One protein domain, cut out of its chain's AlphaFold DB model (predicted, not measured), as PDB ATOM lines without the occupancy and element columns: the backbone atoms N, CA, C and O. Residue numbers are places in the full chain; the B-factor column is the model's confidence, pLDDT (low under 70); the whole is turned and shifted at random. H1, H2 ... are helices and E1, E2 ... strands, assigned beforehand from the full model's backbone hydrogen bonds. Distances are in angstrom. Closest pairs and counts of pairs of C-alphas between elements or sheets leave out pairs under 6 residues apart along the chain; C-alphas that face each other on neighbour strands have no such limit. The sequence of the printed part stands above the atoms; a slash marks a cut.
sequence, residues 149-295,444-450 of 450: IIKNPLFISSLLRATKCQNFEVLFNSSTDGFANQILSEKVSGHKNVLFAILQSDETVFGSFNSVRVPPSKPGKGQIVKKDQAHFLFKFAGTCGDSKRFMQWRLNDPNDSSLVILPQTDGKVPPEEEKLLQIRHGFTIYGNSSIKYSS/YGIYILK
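AT A GLANCE: This is residues 149 to 295 and 444 to 450 of the 450 residues of an uncharacterized protein of Entamoeba invadens IP1 (UniProt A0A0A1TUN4). A twisted sheet of six strands curls round helix H1 on one face, while H3 packs on its opposite face along E1. A smaller sheet of four strands sits on the side away from H1 and meets the large one through few contacts, with short H4 grazing it far from the middle of the whole. The printed part has 154 residues, class mixed, with four named helices and ten named strands in the order H1 E1 H2 H3 E2 E3 E4 E5 E6 E7 H4 E8 E9 E10. The large sheet runs E1, E10, E2, E3, E5, E6, antiparallel; the small one runs E4, E7, E8, E9, mixed. The whole is compact, with a radius of gyration of the C-alphas of 15.1 A and spans of 46 by 35 by 29 A.

HOW THE PARTS SIT: H1, residues 153 to 163, is on the large sheet; the closest C-alphas of H1 and E6, residues 246 to 250, are those of Ser 158 and Phe 246, 6.6 A apart. E1, residues 168 to 173, is antiparallel to E10, residues 445 to 449, with N 169 and O 448 at 2.8 A. H2, residues 174 to 177, only grazes this sheet. H3, residues 181 to 188, on the face opposite to H1, completes three layers, helices on both faces of a sheet; its height over the sheet is 10.1 A, and its closest C-alphas with E1 are Lys 187 and Leu 171, 6.1 A. E2, residues 194 to 199, has N 195 and O 447 of E10 at 2.8 A. E1, H2, H3 and E2 form a split strand-helix-strand unit, two strands running the same way with E10 between them, its crossover right-handed. E2 and E3, residues 204 to 210, are a hairpin, with N 196 and O 208 at 2.8 A. E5, residues 232 to 237, is antiparallel to E3, with N 205 and O 236 at 2.8 A, and forms a hairpin with E6, with N 233 and O 249 at 2.8 A. In the small sheet E4, residues 223 to 226, is antiparallel to E7, residues 257 to 261, with N 223 and O 261 at 2.8 A. E7, H4, residues 271 to 276, and E8, residues 283 to 285, form a strand-helix-strand unit, parallel neighbours with a helix between, right-handed; N 260 and O 283 are 3.2 A apart. E9, residues 291 to 293, makes a hairpin with E8. The closest C-alphas of E3 and E7 are Asn 210 and Ser 258, 7.1 A. In H1, H3 and H4 every O i to N i+4 pair is within hydrogen-bond range; H2 is too short for one.

IN THESE COORDINATES: H1 begins at C-alpha 153, (-35.214, 12.065, 54.159), and is 15.2 A long. E3 measures 20.3 A, E5 16.8 A and E2 16.2 A. E10 ends at C-alpha 449, (-35.464, -3.458, 57.858).

THE WHOLE: The C-alphas farthest apart, Pro 219 and Asp 242, are 46.8 A apart. Residues 296 to 443 are not printed; C-alphas 295 and 444 are 22.2 A apart. E3 to E4 is a long link. Mean pLDDT of the printed part is 78.2; residues 238 to 244, 264 to 270, 272 to 295 and 444 to 450 are under 70.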
ATOM      1  N   ILE A 149     -31.389   9.736  46.085       72.12
ATOM      2  CA  ILE A 149     -32.825   9.459  46.213       72.12
ATOM      3  C   ILE A 149     -33.096   8.530  47.393       72.12
ATOM      4  O   ILE A 149     -34.058   8.735  48.132       72.12
ATOM      5  N   ILE A 150     -32.237   7.535  47.614       72.19
ATOM      6  CA  ILE A 150     -32.346   6.659  48.786       72.19
ATOM      7  C   ILE A 150     -31.968   7.420  50.057       72.19
ATOM      8  O   ILE A 150     -32.585   7.211  51.095       72.19
ATOM      9  N   LYS A 151     -31.016   8.353  49.987       80.81
ATOM     10  CA  LYS A 151     -30.678   9.246  51.103       80.81
ATOM     11  C   LYS A 151     -31.738  10.324  51.354       80.81
ATOM     12  O   LYS A 151     -31.668  11.006  52.375       80.81
ATOM     13  N   ASN A 152     -32.728  10.482  50.472       85.31
ATOM     14  CA  ASN A 152     -33.767  11.495  50.611       85.31
ATOM     15  C   ASN A 152     -34.567  11.277  51.916       85.31
ATOM     16  O   ASN A 152     -35.275  10.270  52.046       85.31
ATOM     17  N   PRO A 153     -34.548  12.233  52.867       87.88
ATOM     18  CA  PRO A 153     -35.214  12.065  54.159       87.88
ATOM     19  C   PRO A 153     -36.727  11.842  54.050       87.88
ATOM     20  O   PRO A 153     -37.319  11.161  54.889       87.88
ATOM     21  N   LEU A 154     -37.377  12.385  53.012       89.00
ATOM     22  CA  LEU A 154     -38.811  12.190  52.780       89.00
ATOM     23  C   LEU A 154     -39.120  10.771  52.305       89.00
ATOM     24  O   LEU A 154     -40.127  10.196  52.719       89.00
ATOM     25  N   PHE A 155     -38.255  10.201  51.466       89.06
ATOM     26  CA  PHE A 155     -38.387   8.818  51.025       89.06
ATOM     27  C   PHE A 155     -38.211   7.867  52.210       89.06
ATOM     28  O   PHE A 155     -39.118   7.089  52.510       89.06
ATOM     29  N   ILE A 156     -37.110   8.014  52.955       90.69
ATOM     30  CA  ILE A 156     -36.819   7.185  54.130       90.69
ATOM     31  C   ILE A 156     -37.920   7.302  55.185       90.69
ATOM     32  O   ILE A 156     -38.437   6.286  55.641       90.69
ATOM     33  N   SER A 157     -38.349   8.516  55.542       91.88
ATOM     34  CA  SER A 157     -39.417   8.700  56.537       91.88
ATOM     35  C   SER A 157     -40.765   8.129  56.086       91.88
ATOM     36  O   SER A 157     -41.503   7.584  56.911       91.88
ATOM     37  N   SER A 158     -41.083   8.202  54.789       93.38
ATOM     38  CA  SER A 158     -42.288   7.576  54.230       93.38
ATOM     39  C   SER A 158     -42.210   6.056  54.310       93.38
ATOM     40  O   SER A 158     -43.184   5.421  54.718       93.38
ATOM     41  N   LEU A 159     -41.048   5.480  53.991       92.69
ATOM     42  CA  LEU A 159     -40.828   4.046  54.100       92.69
ATOM     43  C   LEU A 159     -40.896   3.567  55.555       92.69
ATOM     44  O   LEU A 159     -41.657   2.642  55.817       92.69
ATOM     45  N   LEU A 160     -40.205   4.216  56.504       94.12
ATOM     46  CA  LEU A 160     -40.275   3.867  57.936       94.12
ATOM     47  C   LEU A 160     -41.723   3.870  58.440       94.12
ATOM     48  O   LEU A 160     -42.159   2.956  59.137       94.12
ATOM     49  N   ARG A 161     -42.506   4.882  58.044       95.19
ATOM     50  CA  ARG A 161     -43.924   4.978  58.411       95.19
ATOM     51  C   ARG A 161     -44.758   3.854  57.795       95.19
ATOM     52  O   ARG A 161     -45.635   3.318  58.469       95.19
ATOM     53  N   ALA A 162     -44.520   3.525  56.527       95.06
ATOM     54  CA  ALA A 162     -45.276   2.503  55.810       95.06
ATOM     55  C   ALA A 162     -44.976   1.088  56.329       95.06
ATOM     56  O   ALA A 162     -45.899   0.287  56.495       95.06
ATOM     57  N   THR A 163     -43.709   0.798  56.631       95.56
ATOM     58  CA  THR A 163     -43.251  -0.525  57.083       95.56
ATOM     59  C   THR A 163     -43.356  -0.717  58.591       95.56
ATOM     60  O   THR A 163     -43.405  -1.853  59.053       95.56
ATOM     61  N   LYS A 164     -43.459   0.379  59.359       96.25
ATOM     62  CA  LYS A 164     -43.426   0.411  60.834       96.25
ATOM     63  C   LYS A 164     -42.103  -0.073  61.435       96.25
ATOM     64  O   LYS A 164     -42.060  -0.436  62.610       96.25
ATOM     65  N   CYS A 165     -41.039  -0.083  60.646       93.94
ATOM     66  CA  CYS A 165     -39.703  -0.436  61.103       93.94
ATOM     67  C   CYS A 165     -38.934   0.812  61.553       93.94
ATOM     68  O   CYS A 165     -39.360   1.939  61.291       93.94
ATOM     69  N   GLN A 166     -37.814   0.619  62.252       94.19
ATOM     70  CA  GLN A 166     -37.068   1.732  62.857       94.19
ATOM     71  C   GLN A 166     -35.875   2.184  62.017       94.19
ATOM     72  O   GLN A 166     -35.536   3.366  62.023       94.19
ATOM     73  N   ASN A 167     -35.239   1.262  61.296       91.75
ATOM     74  CA  ASN A 167     -34.068   1.550  60.478       91.75
ATOM     75  C   ASN A 167     -34.014   0.649  59.236       91.75
ATOM     76  O   ASN A 167     -34.686  -0.379  59.175       91.75
ATOM     77  N   PHE A 168     -33.207   1.060  58.257       87.62
ATOM     78  CA  PHE A 168     -32.902   0.280  57.060       87.62
ATOM     79  C   PHE A 168     -31.438  -0.154  57.067       87.62
ATOM     80  O   PHE A 168     -30.560   0.600  57.486       87.62
ATOM     81  N   GLU A 169     -31.181  -1.338  56.529       92.50
ATOM     82  CA  GLU A 169     -29.860  -1.876  56.222       92.50
ATOM     83  C   GLU A 169     -29.843  -2.309  54.754       92.50
ATOM     84  O   GLU A 169     -30.804  -2.897  54.269       92.50
ATOM     85  N   VAL A 170     -28.780  -2.019  54.007       92.56
ATOM     86  CA  VAL A 170     -28.686  -2.453  52.605       92.56
ATOM     87  C   VAL A 170     -28.207  -3.897  52.567       92.56
ATOM     88  O   VAL A 170     -27.108  -4.188  53.023       92.56
ATOM     89  N   LEU A 171     -29.010  -4.795  51.996       93.38
ATOM     90  CA  LEU A 171     -28.575  -6.171  51.755       93.38
ATOM     91  C   LEU A 171     -27.833  -6.321  50.438       93.38
ATOM     92  O   LEU A 171     -26.806  -6.996  50.356       93.38
ATOM     93  N   PHE A 172     -28.448  -5.771  49.394       94.44
ATOM     94  CA  PHE A 172     -28.076  -5.998  48.016       94.44
ATOM     95  C   PHE A 172     -28.193  -4.695  47.241       94.44
ATOM     96  O   PHE A 172     -29.209  -4.001  47.306       94.44
ATOM     97  N   ASN A 173     -27.171  -4.389  46.461       92.38
ATOM     98  CA  ASN A 173     -27.159  -3.250  45.563       92.38
ATOM     99  C   ASN A 173     -26.633  -3.717  44.207       92.38
ATOM    100  O   ASN A 173     -25.503  -4.185  44.126       92.38
ATOM    101  N   SER A 174     -27.421  -3.581  43.135       92.56
ATOM    102  CA  SER A 174     -26.996  -4.093  41.829       92.56
ATOM    103  C   SER A 174     -25.787  -3.354  41.263       92.56
ATOM    104  O   SER A 174     -25.130  -3.889  40.375       92.56
ATOM    105  N   SER A 175     -25.489  -2.140  41.746       88.81
ATOM    106  CA  SER A 175     -24.289  -1.405  41.339       88.81
ATOM    107  C   SER A 175     -23.011  -2.036  41.896       88.81
ATOM    108  O   SER A 175     -21.980  -1.985  41.237       88.81
ATOM    109  N   THR A 176     -23.070  -2.650  43.084       92.94
ATOM    110  CA  THR A 176     -21.904  -3.262  43.747       92.94
ATOM    111  C   THR A 176     -21.887  -4.784  43.637       92.94
ATOM    112  O   THR A 176     -20.824  -5.384  43.543       92.94
ATOM    113  N   ASP A 177     -23.059  -5.416  43.650       92.44
ATOM    114  CA  ASP A 177     -23.232  -6.873  43.676       92.44
ATOM    115  C   ASP A 177     -23.526  -7.466  42.288       92.44
ATOM    116  O   ASP A 177     -23.593  -8.686  42.126       92.44
ATOM    117  N   GLY A 178     -23.736  -6.611  41.283       92.56
ATOM    118  CA  GLY A 178     -24.134  -7.002  39.936       92.56
ATOM    119  C   GLY A 178     -25.603  -7.426  39.831       92.56
ATOM    120  O   GLY A 178     -26.417  -7.209  40.724       92.56
ATOM    121  N   PHE A 179     -25.964  -8.038  38.703       87.94
ATOM    122  CA  PHE A 179     -27.354  -8.399  38.376       87.94
ATOM    123  C   PHE A 179     -27.648  -9.903  38.493       87.94
ATOM    124  O   PHE A 179     -28.717 -10.370  38.101       87.94
ATOM    125  N   ALA A 180     -26.709 -10.688  39.026       87.19
ATOM    126  CA  ALA A 180     -26.881 -12.131  39.123       87.19
ATOM    127  C   ALA A 180     -27.956 -12.496  40.164       87.19
ATOM    128  O   ALA A 180     -27.842 -12.192  41.352       87.19
ATOM    129  N   ASN A 181     -28.976 -13.236  39.720       83.62
ATOM    130  CA  ASN A 181     -30.075 -13.713  40.568       83.62
ATOM    131  C   ASN A 181     -29.606 -14.540  41.766       83.62
ATOM    132  O   ASN A 181     -30.245 -14.518  42.820       83.62
ATOM    133  N   GLN A 182     -28.519 -15.291  41.591       87.69
ATOM    134  CA  GLN A 182     -27.928 -16.092  42.650       87.69
ATOM    135  C   GLN A 182     -27.475 -15.206  43.815       87.69
ATOM    136  O   GLN A 182     -27.901 -15.442  44.941       87.69
ATOM    137  N   ILE A 183     -26.716 -14.144  43.531       90.75
ATOM    138  CA  ILE A 183     -26.192 -13.215  44.542       90.75
ATOM    139  C   ILE A 183     -27.342 -12.526  45.280       90.75
ATOM    140  O   ILE A 183     -27.359 -12.467  46.510       90.75
ATOM    141  N   LEU A 184     -28.349 -12.071  44.529       91.31
ATOM    142  CA  LEU A 184     -29.563 -11.510  45.110       91.31
ATOM    143  C   LEU A 184     -30.243 -12.503  46.065       91.31
ATOM    144  O   LEU A 184     -30.574 -12.177  47.207       91.31
ATOM    145  N   SER A 185     -30.454 -13.729  45.591       90.19
ATOM    146  CA  SER A 185     -31.147 -14.761  46.353       90.19
ATOM    147  C   SER A 185     -30.375 -15.138  47.612       90.19
ATOM    148  O   SER A 185     -30.993 -15.273  48.662       90.19
ATOM    149  N   GLU A 186     -29.054 -15.281  47.533       91.44
ATOM    150  CA  GLU A 186     -28.179 -15.595  48.668       91.44
ATOM    151  C   GLU A 186     -28.224 -14.498  49.736       91.44
ATOM    152  O   GLU A 186     -28.399 -14.804  50.914       91.44
ATOM    153  N   LYS A 187     -28.164 -13.225  49.329       94.62
ATOM    154  CA  LYS A 187     -28.201 -12.083  50.252       94.62
ATOM    155  C   LYS A 187     -29.566 -11.878  50.907       94.62
ATOM    156  O   LYS A 187     -29.636 -11.514  52.076       94.62
ATOM    157  N   VAL A 188     -30.658 -12.104  50.179       94.38
ATOM    158  CA  VAL A 188     -32.018 -11.807  50.664       94.38
ATOM    159  C   VAL A 188     -32.680 -12.984  51.379       94.38
ATOM    160  O   VAL A 188     -33.490 -12.786  52.289       94.38
ATOM    161  N   SER A 189     -32.319 -14.215  51.025       93.56
ATOM    162  CA  SER A 189     -32.842 -15.432  51.652       93.56
ATOM    163  C   SER A 189     -32.719 -15.415  53.177       93.56
ATOM    164  O   SER A 189     -31.707 -15.013  53.734       93.56
ATOM    165  N   GLY A 190     -33.749 -15.897  53.875       94.44
ATOM    166  CA  GLY A 190     -33.751 -16.033  55.335       94.44
ATOM    167  C   GLY A 190     -34.081 -14.752  56.108       94.44
ATOM    168  O   GLY A 190     -34.394 -14.827  57.303       94.44
ATOM    169  N   HIS A 191     -34.109 -13.600  55.443       96.00
ATOM    170  CA  HIS A 191     -34.409 -12.320  56.074       96.00
ATOM    171  C   HIS A 191     -35.913 -12.030  56.135       96.00
ATOM    172  O   HIS A 191     -36.688 -12.514  55.312       96.00
ATOM    173  N   LYS A 192     -36.338 -11.280  57.157       96.44
ATOM    174  CA  LYS A 192     -37.705 -10.753  57.338       96.44
ATOM    175  C   LYS A 192     -37.706  -9.253  57.052       96.44
ATOM    176  O   LYS A 192     -36.636  -8.653  57.057       96.44
ATOM    177  N   ASN A 193     -38.886  -8.662  56.859       96.75
ATOM    178  CA  ASN A 193     -39.037  -7.225  56.603       96.75
ATOM    179  C   ASN A 193     -38.156  -6.749  55.431       96.75
ATOM    180  O   ASN A 193     -37.397  -5.789  55.537       96.75
ATOM    181  N   VAL A 194     -38.224  -7.460  54.308       96.31
ATOM    182  CA  VAL A 194     -37.415  -7.160  53.126       96.31
ATOM    183  C   VAL A 194     -38.161  -6.181  52.230       96.31
ATOM    184  O   VAL A 194     -39.309  -6.423  51.853       96.31
ATOM    185  N   LEU A 195     -37.487  -5.099  51.853       95.88
ATOM    186  CA  LEU A 195     -37.963  -4.087  50.927       95.88
ATOM    187  C   LEU A 195     -37.140  -4.106  49.631       95.88
ATOM    188  O   LEU A 195     -35.936  -3.869  49.622       95.88
ATOM    189  N   PHE A 196     -37.806  -4.330  48.509       95.19
ATOM    190  CA  PHE A 196     -37.214  -4.216  47.179       95.19
ATOM    191  C   PHE A 196     -37.476  -2.812  46.639       95.19
ATOM    192  O   PHE A 196     -38.630  -2.387  46.655       95.19
ATOM    193  N   ALA A 197     -36.449  -2.103  46.157       94.00
ATOM    194  CA  ALA A 197     -36.570  -0.733  45.649       94.00
ATOM    195  C   ALA A 197     -35.859  -0.554  44.297       94.00
ATOM    196  O   ALA A 197     -34.643  -0.465  44.174       94.00
ATOM    197  N   ILE A 198     -36.643  -0.449  43.240       93.00
ATOM    198  CA  ILE A 198     -36.152  -0.276  41.880       93.00
ATOM    199  C   ILE A 198     -36.113   1.209  41.569       93.00
ATOM    200  O   ILE A 198     -37.152   1.869  41.596       93.00
ATOM    201  N   LEU A 199     -34.916   1.704  41.269       91.88
ATOM    202  CA  LEU A 199     -34.679   3.075  40.855       91.88
ATOM    203  C   LEU A 199     -34.640   3.143  39.327       91.88
ATOM    204  O   LEU A 199     -33.829   2.493  38.677       91.88
ATOM    205  N   GLN A 200     -35.547   3.919  38.752       89.44
ATOM    206  CA  GLN A 200     -35.588   4.180  37.321       89.44
ATOM    207  C   GLN A 200     -34.677   5.352  36.948       89.44
ATOM    208  O   GLN A 200     -34.284   6.156  37.791       89.44
ATOM    209  N   SER A 201     -34.371   5.462  35.655       87.31
ATOM    210  CA  SER A 201     -33.567   6.554  35.097       87.31
ATOM    211  C   SER A 201     -34.224   7.931  35.218       87.31
ATOM    212  O   SER A 201     -33.534   8.937  35.126       87.31
ATOM    213  N   ASP A 202     -35.542   7.990  35.417       85.56
ATOM    214  CA  ASP A 202     -36.308   9.219  35.659       85.56
ATOM    215  C   ASP A 202     -36.412   9.565  37.155       85.56
ATOM    216  O   ASP A 202     -37.293  10.326  37.553       85.56
ATOM    217  N   GLU A 203     -35.563   8.960  37.993       85.19
ATOM    218  CA  GLU A 203     -35.542   9.149  39.447       85.19
ATOM    219  C   GLU A 203     -36.825   8.692  40.167       85.19
ATOM    220  O   GLU A 203     -37.040   8.961  41.357       85.19
ATOM    221  N   THR A 204     -37.694   7.960  39.470       88.81
ATOM    222  CA  THR A 204     -38.820   7.272  40.088       88.81
ATOM    223  C   THR A 204     -38.320   6.016  40.795       88.81
ATOM    224  O   THR A 204     -37.620   5.187  40.218       88.81
ATOM    225  N   VAL A 205     -38.751   5.823  42.039       92.06
ATOM    226  CA  VAL A 205     -38.538   4.587  42.790       92.06
ATOM    227  C   VAL A 205     -39.852   3.836  42.909       92.06
ATOM    228  O   VAL A 205     -40.868   4.398  43.310       92.06
ATOM    229  N   PHE A 206     -39.860   2.548  42.605       94.31
ATOM    230  CA  PHE A 206     -40.996   1.679  42.898       94.31
ATOM    231  C   PHE A 206     -40.518   0.357  43.468       94.31
ATOM    232  O   PHE A 206     -39.352  -0.004  43.344       94.31
ATOM    233  N   GLY A 207     -41.402  -0.372  44.131       94.94
ATOM    234  CA  GLY A 207     -40.945  -1.533  44.865       94.94
ATOM    235  C   GLY A 207     -42.029  -2.294  45.591       94.94
ATOM    236  O   GLY A 207     -43.223  -2.059  45.401       94.94
ATOM    237  N   SER A 208     -41.580  -3.213  46.434       96.06
ATOM    238  CA  SER A 208     -42.440  -4.027  47.289       96.06
ATOM    239  C   SER A 208     -41.819  -4.195  48.667       96.06
ATOM    240  O   SER A 208     -40.598  -4.153  48.815       96.06
ATOM    241  N   PHE A 209     -42.658  -4.387  49.677       96.31
ATOM    242  CA  PHE A 209     -42.238  -4.728  51.031       96.31
ATOM    243  C   PHE A 209     -42.878  -6.044  51.450       96.31
ATOM    244  O   PHE A 209     -44.088  -6.193  51.307       96.31
ATOM    245  N   ASN A 210     -42.086  -6.956  52.010       95.69
ATOM    246  CA  ASN A 210     -42.552  -8.192  52.629       95.69
ATOM    247  C   ASN A 210     -42.147  -8.226  54.103       95.69
ATOM    248  O   ASN A 210     -40.961  -8.174  54.416       95.69
ATOM    249  N   SER A 211     -43.110  -8.384  55.005       96.56
ATOM    250  CA  SER A 211     -42.860  -8.555  56.438       96.56
ATOM    251  C   SER A 211     -42.415  -9.971  56.806       96.56
ATOM    252  O   SER A 211     -41.681 -10.179  57.778       96.56
ATOM    253  N   VAL A 212     -42.834 -10.975  56.032       96.06
ATOM    254  CA  VAL A 212     -42.533 -12.374  56.351       96.06
ATOM    255  C   VAL A 212     -41.133 -12.769  55.884       96.06
ATOM    256  O   VAL A 212     -40.485 -12.085  55.095       96.06
ATOM    257  N   ARG A 213     -40.643 -13.904  56.396       96.00
ATOM    258  CA  ARG A 213     -39.306 -14.398  56.063       96.00
ATOM    259  C   ARG A 213     -39.258 -14.822  54.598       96.00
ATOM    260  O   ARG A 213     -40.034 -15.687  54.192       96.00
ATOM    261  N   VAL A 214     -38.304 -14.279  53.851       94.50
ATOM    262  CA  VAL A 214     -37.982 -14.739  52.503       94.50
ATOM    263  C   VAL A 214     -37.435 -16.164  52.603       94.50
ATOM    264  O   VAL A 214     -36.481 -16.404  53.351       94.50
ATOM    265  N   PRO A 215     -38.049 -17.141  51.922       92.12
ATOM    266  CA  PRO A 215     -37.641 -18.526  52.053       92.12
ATOM    267  C   PRO A 215     -36.263 -18.739  51.390       92.12
ATOM    268  O   PRO A 215     -35.919 -18.032  50.442       92.12
ATOM    269  N   PRO A 216     -35.432 -19.651  51.925       89.62
ATOM    270  CA  PRO A 216     -34.066 -19.834  51.454       89.62
ATOM    271  C   PRO A 216     -34.050 -20.416  50.050       89.62
ATOM    272  O   PRO A 216     -34.658 -21.464  49.835       89.62
ATOM    273  N   SER A 217     -33.326 -19.780  49.128       84.56
ATOM    274  CA  SER A 217     -33.191 -20.238  47.744       84.56
ATOM    275  C   SER A 217     -32.836 -21.724  47.672       84.56
ATOM    276  O   SER A 217     -31.934 -22.204  48.359       84.56
ATOM    277  N   LYS A 218     -33.585 -22.473  46.858       84.69
ATOM    278  CA  LYS A 218     -33.332 -23.893  46.597       84.69
ATOM    279  C   LYS A 218     -32.934 -24.032  45.134       84.69
ATOM    280  O   LYS A 218     -33.635 -23.478  44.285       84.69
ATOM    281  N   PRO A 219     -31.871 -24.793  44.822       80.50
ATOM    282  CA  PRO A 219     -31.462 -25.021  43.444       80.50
ATOM    283  C   PRO A 219     -32.634 -25.544  42.606       80.50
ATOM    284  O   PRO A 219     -33.314 -26.493  43.005       80.50
ATOM    285  N   GLY A 220     -32.882 -24.900  41.464       80.50
ATOM    286  CA  GLY A 220     -33.873 -25.338  40.479       80.50
ATOM    287  C   GLY A 220     -35.343 -25.216  40.892       80.50
ATOM    288  O   GLY A 220     -36.184 -25.831  40.239       80.50
ATOM    289  N   LYS A 221     -35.683 -24.479  41.961       81.38
ATOM    290  CA  LYS A 221     -37.088 -24.219  42.320       81.38
ATOM    291  C   LYS A 221     -37.336 -22.762  42.667       81.38
ATOM    292  O   LYS A 221     -36.810 -22.265  43.664       81.38
ATOM    293  N   GLY A 222     -38.231 -22.135  41.908       80.81
ATOM    294  CA  GLY A 222     -38.822 -20.857  42.284       80.81
ATOM    295  C   GLY A 222     -39.536 -20.942  43.627       80.81
ATOM    296  O   GLY A 222     -40.167 -21.948  43.964       80.81
ATOM    297  N   GLN A 223     -39.417 -19.882  44.415       84.25
ATOM    298  CA  GLN A 223     -40.036 -19.780  45.723       84.25
ATOM    299  C   GLN A 223     -40.962 -18.588  45.784       84.25
ATOM    300  O   GLN A 223     -40.709 -17.537  45.204       84.25
ATOM    301  N   ILE A 224     -42.057 -18.786  46.501       86.81
ATOM    302  CA  ILE A 224     -43.095 -17.785  46.646       86.81
ATOM    303  C   ILE A 224     -43.236 -17.457  48.118       86.81
ATOM    304  O   ILE A 224     -43.455 -18.348  48.946       86.81
ATOM    305  N   VAL A 225     -43.175 -16.169  48.416       89.12
ATOM    306  CA  VAL A 225     -43.593 -15.630  49.698       89.12
ATOM    307  C   VAL A 225     -45.123 -15.601  49.720       89.12
ATOM    308  O   VAL A 225     -45.765 -14.975  48.875       89.12
ATOM    309  N   LYS A 226     -45.718 -16.354  50.648       88.44
ATOM    310  CA  LYS A 226     -47.174 -16.505  50.785       88.44
ATOM    311  C   LYS A 226     -47.639 -15.958  52.129       88.44
ATOM    312  O   LYS A 226     -46.893 -16.024  53.103       88.44
ATOM    313  N   LYS A 227     -48.914 -15.555  52.187       88.81
ATOM    314  CA  LYS A 227     -49.620 -15.167  53.423       88.81
ATOM    315  C   LYS A 227     -48.993 -13.971  54.150       88.81
ATOM    316  O   LYS A 227     -49.007 -13.915  55.379       88.81
ATOM    317  N   ASP A 228     -48.442 -13.020  53.403       93.81
ATOM    318  CA  ASP A 228     -47.913 -11.782  53.970       93.81
ATOM    319  C   ASP A 228     -48.985 -10.687  53.971       93.81
ATOM    320  O   ASP A 228     -49.170  -9.968  52.993       93.81
ATOM    321  N   GLN A 229     -49.707 -10.556  55.083       93.19
ATOM    322  CA  GLN A 229     -50.771  -9.551  55.219       93.19
ATOM    323  C   GLN A 229     -50.251  -8.110  55.251       93.19
ATOM    324  O   GLN A 229     -51.018  -7.171  55.032       93.19
ATOM    325  N   ALA A 230     -48.967  -7.920  55.559       94.81
ATOM    326  CA  ALA A 230     -48.340  -6.608  55.561       94.81
ATOM    327  C   ALA A 230     -47.643  -6.301  54.230       94.81
ATOM    328  O   ALA A 230     -47.043  -5.231  54.113       94.81
ATOM    329  N   HIS A 231     -47.745  -7.185  53.230       94.81
ATOM    330  CA  HIS A 231     -47.206  -6.913  51.909       94.81
ATOM    331  C   HIS A 231     -47.890  -5.707  51.265       94.81
ATOM    332  O   HIS A 231     -49.121  -5.575  51.250       94.81
ATOM    333  N   PHE A 232     -47.073  -4.842  50.676       95.00
ATOM    334  CA  PHE A 232     -47.546  -3.760  49.832       95.00
ATOM    335  C   PHE A 232     -46.557  -3.463  48.710       95.00
ATOM    336  O   PHE A 232     -45.347  -3.643  48.848       95.00
ATOM    337  N   LEU A 233     -47.097  -2.949  47.613       95.12
ATOM    338  CA  LEU A 233     -46.348  -2.310  46.544       95.12
ATOM    339  C   LEU A 233     -46.283  -0.811  46.814       95.12
ATOM    340  O   LEU A 233     -47.217  -0.244  47.385       95.12
ATOM    341  N   PHE A 234     -45.218  -0.153  46.375       95.19
ATOM    342  CA  PHE A 234     -45.108   1.295  46.496       95.19
ATOM    343  C   PHE A 234     -44.500   1.948  45.260       95.19
ATOM    344  O   PHE A 234     -43.820   1.306  44.460       95.19
ATOM    345  N   LYS A 235     -44.753   3.252  45.129       93.88
ATOM    346  CA  LYS A 235     -44.121   4.147  44.158       93.88
ATOM    347  C   LYS A 235     -43.822   5.485  44.828       93.88
ATOM    348  O   LYS A 235     -44.648   6.010  45.574       93.88
ATOM    349  N   PHE A 236     -42.666   6.046  44.522       91.25
ATOM    350  CA  PHE A 236     -42.180   7.341  44.964       91.25
ATOM    351  C   PHE A 236     -41.571   8.061  43.757       91.25
ATOM    352  O   PHE A 236     -40.651   7.546  43.135       91.25
ATOM    353  N   ALA A 237     -42.096   9.227  43.395       86.56
ATOM    354  CA  ALA A 237     -41.540  10.046  42.318       86.56
ATOM    355  C   ALA A 237     -40.615  11.109  42.930       86.56
ATOM    356  O   ALA A 237     -41.078  11.926  43.734       86.56
ATOM    357  N   GLY A 238     -39.321  11.059  42.597       65.38
ATOM    358  CA  GLY A 238     -38.279  11.863  43.240       65.38
ATOM    359  C   GLY A 238     -38.347  13.362  42.942       65.38
ATOM    360  O   GLY A 238     -38.118  14.164  43.853       65.38
ATOM    361  N   THR A 239     -38.686  13.756  41.710       60.81
ATOM    362  CA  THR A 239     -38.318  15.108  41.238       60.81
ATOM    363  C   THR A 239     -39.252  15.791  40.235       60.81
ATOM    364  O   THR A 239     -39.034  16.963  39.940       60.81
ATOM    365  N   CYS A 240     -40.343  15.173  39.769       47.09
ATOM    366  CA  CYS A 240     -41.206  15.815  38.767       47.09
ATOM    367  C   CYS A 240     -42.517  16.376  39.368       47.09
ATOM    368  O   CYS A 240     -43.521  15.673  39.485       47.09
ATOM    369  N   GLY A 241     -42.494  17.661  39.749       53.00
ATOM    370  CA  GLY A 241     -43.661  18.447  40.190       53.00
ATOM    371  C   GLY A 241     -43.931  18.431  41.701       53.00
ATOM    372  O   GLY A 241     -43.425  17.577  42.423       53.00
ATOM    373  N   ASP A 242     -44.746  19.380  42.182       51.62
ATOM    374  CA  ASP A 242     -45.033  19.735  43.597       51.62
ATOM    375  C   ASP A 242     -45.620  18.621  44.495       51.62
ATOM    376  O   ASP A 242     -46.197  18.864  45.555       51.62
ATOM    377  N   SER A 243     -45.513  17.361  44.091       53.72
ATOM    378  CA  SER A 243     -46.119  16.224  44.753       53.72
ATOM    379  C   SER A 243     -45.127  15.062  44.836       53.72
ATOM    380  O   SER A 243     -45.308  14.028  44.190       53.72
ATOM    381  N   LYS A 244     -44.130  15.194  45.722       67.25
ATOM    382  CA  LYS A 244     -43.373  14.060  46.286       67.25
ATOM    383  C   LYS A 244     -44.329  13.181  47.098       67.25
ATOM    384  O   LYS A 244     -44.425  13.296  48.319       67.25
ATOM    385  N   ARG A 245     -45.125  12.360  46.414       81.31
ATOM    386  CA  ARG A 245     -46.122  11.488  47.039       81.31
ATOM    387  C   ARG A 245     -45.625  10.057  47.034       81.31
ATOM    388  O   ARG A 245     -45.449   9.445  45.985       81.31
ATOM    389  N   PHE A 246     -45.456   9.533  48.238       89.25
ATOM    390  CA  PHE A 246     -45.363   8.107  48.468       89.25
ATOM    391  C   PHE A 246     -46.751   7.490  48.277       89.25
ATOM    392  O   PHE A 246     -47.692   7.812  49.008       89.25
ATOM    393  N   MET A 247     -46.886   6.631  47.274       92.31
ATOM    394  CA  MET A 247     -48.097   5.856  47.026       92.31
ATOM    395  C   MET A 247     -47.855   4.414  47.449       92.31
ATOM    396  O   MET A 247     -46.813   3.850  47.128       92.31
ATOM    397  N   GLN A 248     -48.826   3.826  48.145       94.12
ATOM    398  CA  GLN A 248     -48.796   2.432  48.578       94.12
ATOM    399  C   GLN A 248     -50.066   1.708  48.129       94.12
ATOM    400  O   GLN A 248     -51.163   2.267  48.198       94.12
ATOM    401  N   TRP A 249     -49.918   0.452  47.727       94.06
ATOM    402  CA  TRP A 249     -51.009  -0.433  47.334       94.06
ATOM    403  C   TRP A 249     -50.871  -1.759  48.066       94.06
ATOM    404  O   TRP A 249     -49.842  -2.421  47.977       94.06
ATOM    405  N   ARG A 250     -51.917  -2.153  48.789       92.12
ATOM    406  CA  ARG A 250     -51.991  -3.465  49.438       92.12
ATOM    407  C   ARG A 250     -52.773  -4.427  48.565       92.12
ATOM    408  O   ARG A 250     -53.673  -4.016  47.834       92.12
ATOM    409  N   LEU A 251     -52.429  -5.702  48.668       83.94
ATOM    410  CA  LEU A 251     -53.232  -6.757  48.068       83.94
ATOM    411  C   LEU A 251     -54.505  -6.936  48.894       83.94
ATOM    412  O   LEU A 251     -54.462  -6.940  50.123       83.94
ATOM    413  N   ASN A 252     -55.641  -7.052  48.209       81.75
ATOM    414  CA  ASN A 252     -56.938  -7.218  48.866       81.75
ATOM    415  C   ASN A 252     -57.143  -8.652  49.378       81.75
ATOM    416  O   ASN A 252     -57.923  -8.852  50.307       81.75
ATOM    417  N   ASP A 253     -56.467  -9.641  48.782       83.38
ATOM    418  CA  ASP A 253     -56.555 -11.041  49.196       83.38
ATOM    419  C   ASP A 253     -55.348 -11.413  50.080       83.38
ATOM    420  O   ASP A 253     -54.210 -11.387  49.609       83.38
ATOM    421  N   PRO A 254     -55.555 -11.796  51.354       73.94
ATOM    422  CA  PRO A 254     -54.472 -12.232  52.236       73.94
ATOM    423  C   PRO A 254     -53.802 -13.543  51.787       73.94
ATOM    424  O   PRO A 254     -52.747 -13.901  52.316       73.94
ATOM    425  N   ASN A 255     -54.404 -14.281  50.850       78.19
ATOM    426  CA  ASN A 255     -53.824 -15.481  50.251       78.19
ATOM    427  C   ASN A 255     -53.060 -15.197  48.955       78.19
ATOM    428  O   ASN A 255     -52.413 -16.118  48.440       78.19
ATOM    429  N   ASP A 256     -53.112 -13.968  48.431       79.88
ATOM    430  CA  ASP A 256     -52.313 -13.620  47.265       79.88
ATOM    431  C   ASP A 256     -50.821 -13.756  47.592       79.88
ATOM    432  O   ASP A 256     -50.338 -13.555  48.710       79.88
ATOM    433  N   SER A 257     -50.083 -14.185  46.578       75.81
ATOM    434  CA  SER A 257     -48.637 -14.338  46.661       75.81
ATOM    435  C   SER A 257     -47.983 -12.967  46.557       75.81
ATOM    436  O   SER A 257     -48.265 -12.232  45.613       75.81
ATOM    437  N   SER A 258     -47.110 -12.633  47.506       77.06
ATOM    438  CA  SER A 258     -46.527 -11.294  47.599       77.06
ATOM    439  C   SER A 258     -45.267 -11.134  46.749       77.06
ATOM    440  O   SER A 258     -45.120 -10.153  46.023       77.06
ATOM    441  N   LEU A 259     -44.385 -12.136  46.765       79.31
ATOM    442  CA  LEU A 259     -43.119 -12.122  46.030       79.31
ATOM    443  C   LEU A 259     -42.816 -13.485  45.424       79.31
ATOM    444  O   LEU A 259     -42.932 -14.508  46.101       79.31
ATOM    445  N   VAL A 260     -42.364 -13.476  44.172       78.94
ATOM    446  CA  VAL A 260     -41.836 -14.655  43.483       78.94
ATOM    447  C   VAL A 260     -40.339 -14.470  43.257       78.94
ATOM    448  O   VAL A 260     -39.919 -13.554  42.551       78.94
ATOM    449  N   ILE A 261     -39.541 -15.363  43.835       75.69
ATOM    450  CA  ILE A 261     -38.102 -15.476  43.597       75.69
ATOM    451  C   ILE A 261     -37.902 -16.658  42.664       75.69
ATOM    452  O   ILE A 261     -38.167 -17.798  43.042       75.69
ATOM    453  N   LEU A 262     -37.470 -16.393  41.437       77.25
ATOM    454  CA  LEU A 262     -37.209 -17.437  40.453       77.25
ATOM    455  C   LEU A 262     -35.744 -17.879  40.522       77.25
ATOM    456  O   LEU A 262     -34.864 -17.039  40.740       77.25
ATOM    457  N   PRO A 263     -35.455 -19.177  40.328       71.06
ATOM    458  CA  PRO A 263     -34.089 -19.642  40.255       71.06
ATOM    459  C   PRO A 263     -33.461 -19.113  38.966       71.06
ATOM    460  O   PRO A 263     -34.139 -18.714  38.014       71.06
ATOM    461  N   GLN A 264     -32.134 -19.105  38.924       66.12
ATOM    462  CA  GLN A 264     -31.441 -18.858  37.672       66.12
ATOM    463  C   GLN A 264     -31.753 -20.013  36.717       66.12
ATOM    464  O   GLN A 264     -31.555 -21.180  37.047       66.12
ATOM    465  N   THR A 265     -32.296 -19.673  35.555       65.12
ATOM    466  CA  THR A 265     -32.521 -20.617  34.464       65.12
ATOM    467  C   THR A 265     -31.626 -20.201  33.309       65.12
ATOM    468  O   THR A 265     -31.425 -19.004  33.086       65.12
ATOM    469  N   ASP A 266     -31.109 -21.164  32.548       67.69
ATOM    470  CA  ASP A 266     -30.289 -20.926  31.347       67.69
ATOM    471  C   ASP A 266     -31.141 -20.394  30.168       67.69
ATOM    472  O   ASP A 266     -31.039 -20.846  29.030       67.69
ATOM    473  N   GLY A 267     -32.075 -19.480  30.445       62.88
ATOM    474  CA  GLY A 267     -33.032 -18.928  29.486       62.88
ATOM    475  C   GLY A 267     -34.268 -19.796  29.228       62.88
ATOM    476  O   GLY A 267     -35.145 -19.385  28.471       62.88
ATOM    477  N   LYS A 268     -34.387 -20.970  29.861       63.34
ATOM    478  CA  LYS A 268     -35.582 -21.827  29.783       63.34
ATOM    479  C   LYS A 268     -36.329 -21.810  31.110       63.34
ATOM    480  O   LYS A 268     -35.953 -22.527  32.028       63.34
ATOM    481  N   VAL A 269     -37.398 -21.019  31.190       60.53
ATOM    482  CA  VAL A 269     -38.342 -21.058  32.317       60.53
ATOM    483  C   VAL A 269     -39.050 -22.422  32.292       60.53
ATOM    484  O   VAL A 269     -39.710 -22.732  31.296       60.53
ATOM    485  N   PRO A 270     -38.911 -23.274  33.324       63.41
ATOM    486  CA  PRO A 270     -39.635 -24.531  33.404       63.41
ATOM    487  C   PRO A 270     -41.155 -24.294  33.334       63.41
ATOM    488  O   PRO A 270     -41.646 -23.327  33.923       63.41
ATOM    489  N   PRO A 271     -41.939 -25.190  32.710       70.56
ATOM    490  CA  PRO A 271     -43.397 -25.044  32.609       70.56
ATOM    491  C   PRO A 271     -44.108 -24.881  33.964       70.56
ATOM    492  O   PRO A 271     -45.176 -24.279  34.057       70.56
ATOM    493  N   GLU A 272     -43.528 -25.424  35.038       65.00
ATOM    494  CA  GLU A 272     -44.041 -25.253  36.401       65.00
ATOM    495  C   GLU A 272     -43.871 -23.819  36.916       65.00
ATOM    496  O   GLU A 272     -44.749 -23.316  37.614       65.00
ATOM    497  N   GLU A 273     -42.797 -23.134  36.528       64.81
ATOM    498  CA  GLU A 273     -42.550 -21.735  36.886       64.81
ATOM    499  C   GLU A 273     -43.419 -20.786  36.067       64.81
ATOM    500  O   GLU A 273     -43.888 -19.777  36.586       64.81
ATOM    501  N   GLU A 274     -43.752 -21.153  34.830       63.84
ATOM    502  CA  GLU A 274     -44.709 -20.409  34.009       63.84
ATOM    503  C   GLU A 274     -46.110 -20.361  34.649       63.84
ATOM    504  O   GLU A 274     -46.812 -19.355  34.548       63.84
ATOM    505  N   LYS A 275     -46.491 -21.396  35.414       65.19
ATOM    506  CA  LYS A 275     -47.707 -21.369  36.245       65.19
ATOM    507  C   LYS A 275     -47.583 -20.415  37.434       65.19
ATOM    508  O   LYS A 275     -48.575 -19.785  37.796       65.19
ATOM    509  N   LEU A 276     -46.392 -20.267  38.021       59.69
ATOM    510  CA  LEU A 276     -46.142 -19.276  39.078       59.69
ATOM    511  C   LEU A 276     -46.221 -17.845  38.523       59.69
ATOM    512  O   LEU A 276     -46.617 -16.931  39.231       59.69
ATOM    513  N   LEU A 277     -45.934 -17.632  37.239       56.53
ATOM    514  CA  LEU A 277     -46.078 -16.319  36.599       56.53
ATOM    515  C   LEU A 277     -47.531 -15.893  36.364       56.53
ATOM    516  O   LEU A 277     -47.798 -14.709  36.159       56.53
ATOM    517  N   GLN A 278     -48.483 -16.826  36.429       54.34
ATOM    518  CA  GLN A 278     -49.915 -16.528  36.328       54.34
ATOM    519  C   GLN A 278     -50.517 -15.993  37.638       54.34
ATOM    520  O   GLN A 278     -51.731 -15.798  37.718       54.34
ATOM    521  N   ILE A 279     -49.694 -15.742  38.664       57.59
ATOM    522  CA  ILE A 279     -50.131 -15.104  39.908       57.59
ATOM    523  C   ILE A 279     -50.801 -13.769  39.585       57.59
ATOM    524  O   ILE A 279     -50.290 -12.956  38.811       57.59
ATOM    525  N   ARG A 280     -51.984 -13.571  40.176       51.25
ATOM    526  CA  ARG A 280     -52.878 -12.466  39.838       51.25
ATOM    527  C   ARG A 280     -52.236 -11.110  40.077       51.25
ATOM    528  O   ARG A 280     -52.417 -10.262  39.208       51.25
ATOM    529  N   HIS A 281     -51.536 -10.924  41.202       53.12
ATOM    530  CA  HIS A 281     -51.083  -9.620  41.706       53.12
ATOM    531  C   HIS A 281     -49.714  -9.703  42.424       53.12
ATOM    532  O   HIS A 281     -49.596  -9.344  43.592       53.12
ATOM    533  N   GLY A 282     -48.680 -10.211  41.746       52.72
ATOM    534  CA  GLY A 282     -47.347 -10.414  42.334       52.72
ATOM    535  C   GLY A 282     -46.238  -9.594  41.671       52.72
ATOM    536  O   GLY A 282     -46.355  -9.187  40.512       52.72
ATOM    537  N   PHE A 283     -45.146  -9.389  42.410       57.75
ATOM    538  CA  PHE A 283     -43.888  -8.882  41.869       57.75
ATOM    539  C   PHE A 283     -42.971 -10.060  41.519       57.75
ATOM    540  O   PHE A 283     -42.677 -10.896  42.380       57.75
ATOM    541  N   THR A 284     -42.517 -10.129  40.266       57.03
ATOM    542  CA  THR A 284     -41.570 -11.158  39.815       57.03
ATOM    543  C   THR A 284     -40.259 -10.510  39.399       57.03
ATOM    544  O   THR A 284     -40.237  -9.673  38.493       57.03
ATOM    545  N   ILE A 285     -39.167 -10.938  40.030       55.94
ATOM    546  CA  ILE A 285     -37.808 -10.488  39.721       55.94
ATOM    547  C   ILE A 285     -37.101 -11.586  38.919       55.94
ATOM    548  O   ILE A 285     -36.981 -12.720  39.387       55.94
ATOM    549  N   TYR A 286     -36.637 -11.249  37.712       52.16
ATOM    550  CA  TYR A 286     -35.762 -12.102  36.908       52.16
ATOM    551  C   TYR A 286     -34.355 -11.502  36.874       52.16
ATOM    552  O   TYR A 286     -34.198 -10.294  36.728       52.16
ATOM    553  N   GLY A 287     -33.334 -12.358  36.919       37.97
ATOM    554  CA  GLY A 287     -31.925 -11.941  36.904       37.97
ATOM    555  C   GLY A 287     -31.464 -11.464  35.539       37.97
ATOM    556  O   GLY A 287     -30.522 -10.693  35.426       37.97
ATOM    557  N   ASN A 288     -32.194 -11.849  34.495       33.84
ATOM    558  CA  ASN A 288     -31.974 -11.363  33.144       33.84
ATOM    559  C   ASN A 288     -32.970 -10.229  32.874       33.84
ATOM    560  O   ASN A 288     -34.007 -10.444  32.242       33.84
ATOM    561  N   SER A 289     -32.672  -9.061  33.459       33.28
ATOM    562  CA  SER A 289     -33.099  -7.704  33.057       33.28
ATOM    563  C   SER A 289     -34.589  -7.432  32.783       33.28
ATOM    564  O   SER A 289     -34.941  -6.351  32.312       33.28
ATOM    565  N   SER A 290     -35.493  -8.349  33.121       38.09
ATOM    566  CA  SER A 290     -36.930  -8.204  32.901       38.09
ATOM    567  C   SER A 290     -37.671  -8.295  34.226       38.09
ATOM    568  O   SER A 290     -37.519  -9.242  34.984       38.09
ATOM    569  N   ILE A 291     -38.484  -7.287  34.519       44.09
ATOM    570  CA  ILE A 291     -39.411  -7.289  35.648       44.09
ATOM    571  C   ILE A 291     -40.803  -7.267  35.042       44.09
ATOM    572  O   ILE A 291     -41.109  -6.418  34.204       44.09
ATOM    573  N   LYS A 292     -41.642  -8.231  35.423       44.56
ATOM    574  CA  LYS A 292     -43.020  -8.311  34.933       44.56
ATOM    575  C   LYS A 292     -43.979  -8.133  36.093       44.56
ATOM    576  O   LYS A 292     -43.957  -8.905  37.046       44.56
ATOM    577  N   TYR A 293     -44.847  -7.141  35.953       39.81
ATOM    578  CA  TYR A 293     -46.069  -7.042  36.730       39.81
ATOM    579  C   TYR A 293     -47.190  -7.732  35.950       39.81
ATOM    580  O   TYR A 293     -47.416  -7.427  34.778       39.81
ATOM    581  N   SER A 294     -47.873  -8.680  36.584       39.12
ATOM    582  CA  SER A 294     -49.056  -9.330  36.020       39.12
ATOM    583  C   SER A 294     -50.296  -8.738  36.682       39.12
ATOM    584  O   SER A 294     -50.406  -8.758  37.904       39.12
ATOM    585  N   SER A 295     -51.232  -8.211  35.886       35.62
ATOM    586  CA  SER A 295     -52.593  -7.903  36.338       35.62
ATOM    587  C   SER A 295     -53.602  -8.470  35.345       35.62
ATOM    588  O   SER A 295     -53.784  -7.946  34.246       35.62
ATOM    589  N   TYR A 444     -30.816  -1.316  39.799       41.81
ATOM    590  CA  TYR A 444     -31.699  -1.823  40.884       41.81
ATOM    591  C   TYR A 444     -31.058  -1.810  42.308       41.81
ATOM    592  O   TYR A 444     -29.870  -2.076  42.453       41.81
ATOM    593  N   GLY A 445     -31.828  -1.598  43.398       37.53
ATOM    594  CA  GLY A 445     -31.334  -1.673  44.799       37.53
ATOM    595  C   GLY A 445     -32.305  -2.348  45.797       37.53
ATOM    596  O   GLY A 445     -33.519  -2.327  45.614       37.53
ATOM    597  N   ILE A 446     -31.820  -3.031  46.845       47.81
ATOM    598  CA  ILE A 446     -32.665  -3.827  47.769       47.81
ATOM    599  C   ILE A 446     -32.218  -3.667  49.235       47.81
ATOM    600  O   ILE A 446     -31.043  -3.798  49.581       47.81
ATOM    601  N   TYR A 447     -33.189  -3.424  50.118       41.69
ATOM    602  CA  TYR A 447     -33.004  -2.992  51.506       41.69
ATOM    603  C   TYR A 447     -33.698  -3.953  52.494       41.69
ATOM    604  O   TYR A 447     -34.805  -4.425  52.255       41.69
ATOM    605  N   ILE A 448     -33.068  -4.228  53.634       35.22
ATOM    606  CA  ILE A 448     -33.653  -4.844  54.833       35.22
ATOM    607  C   ILE A 448     -34.099  -3.791  55.826       35.22
ATOM    608  O   ILE A 448     -33.551  -2.693  55.884       35.22
ATOM    609  N   LEU A 449     -35.037  -4.189  56.678       33.16
ATOM    610  CA  LEU A 449     -35.464  -3.458  57.858       33.16
ATOM    611  C   LEU A 449     -35.225  -4.267  59.139       33.16
ATOM    612  O   LEU A 449     -35.647  -5.427  59.206       33.16
ATOM    613  N   LYS A 450     -34.604  -3.659  60.158       30.84
ATOM    614  CA  LYS A 450     -34.613  -4.215  61.525       30.84
ATOM    615  C   LYS A 450     -35.799  -3.691  62.330       30.84
ATOM    616  O   LYS A 450     -36.190  -2.504  62.177       30.84
TER     617      LYS A 450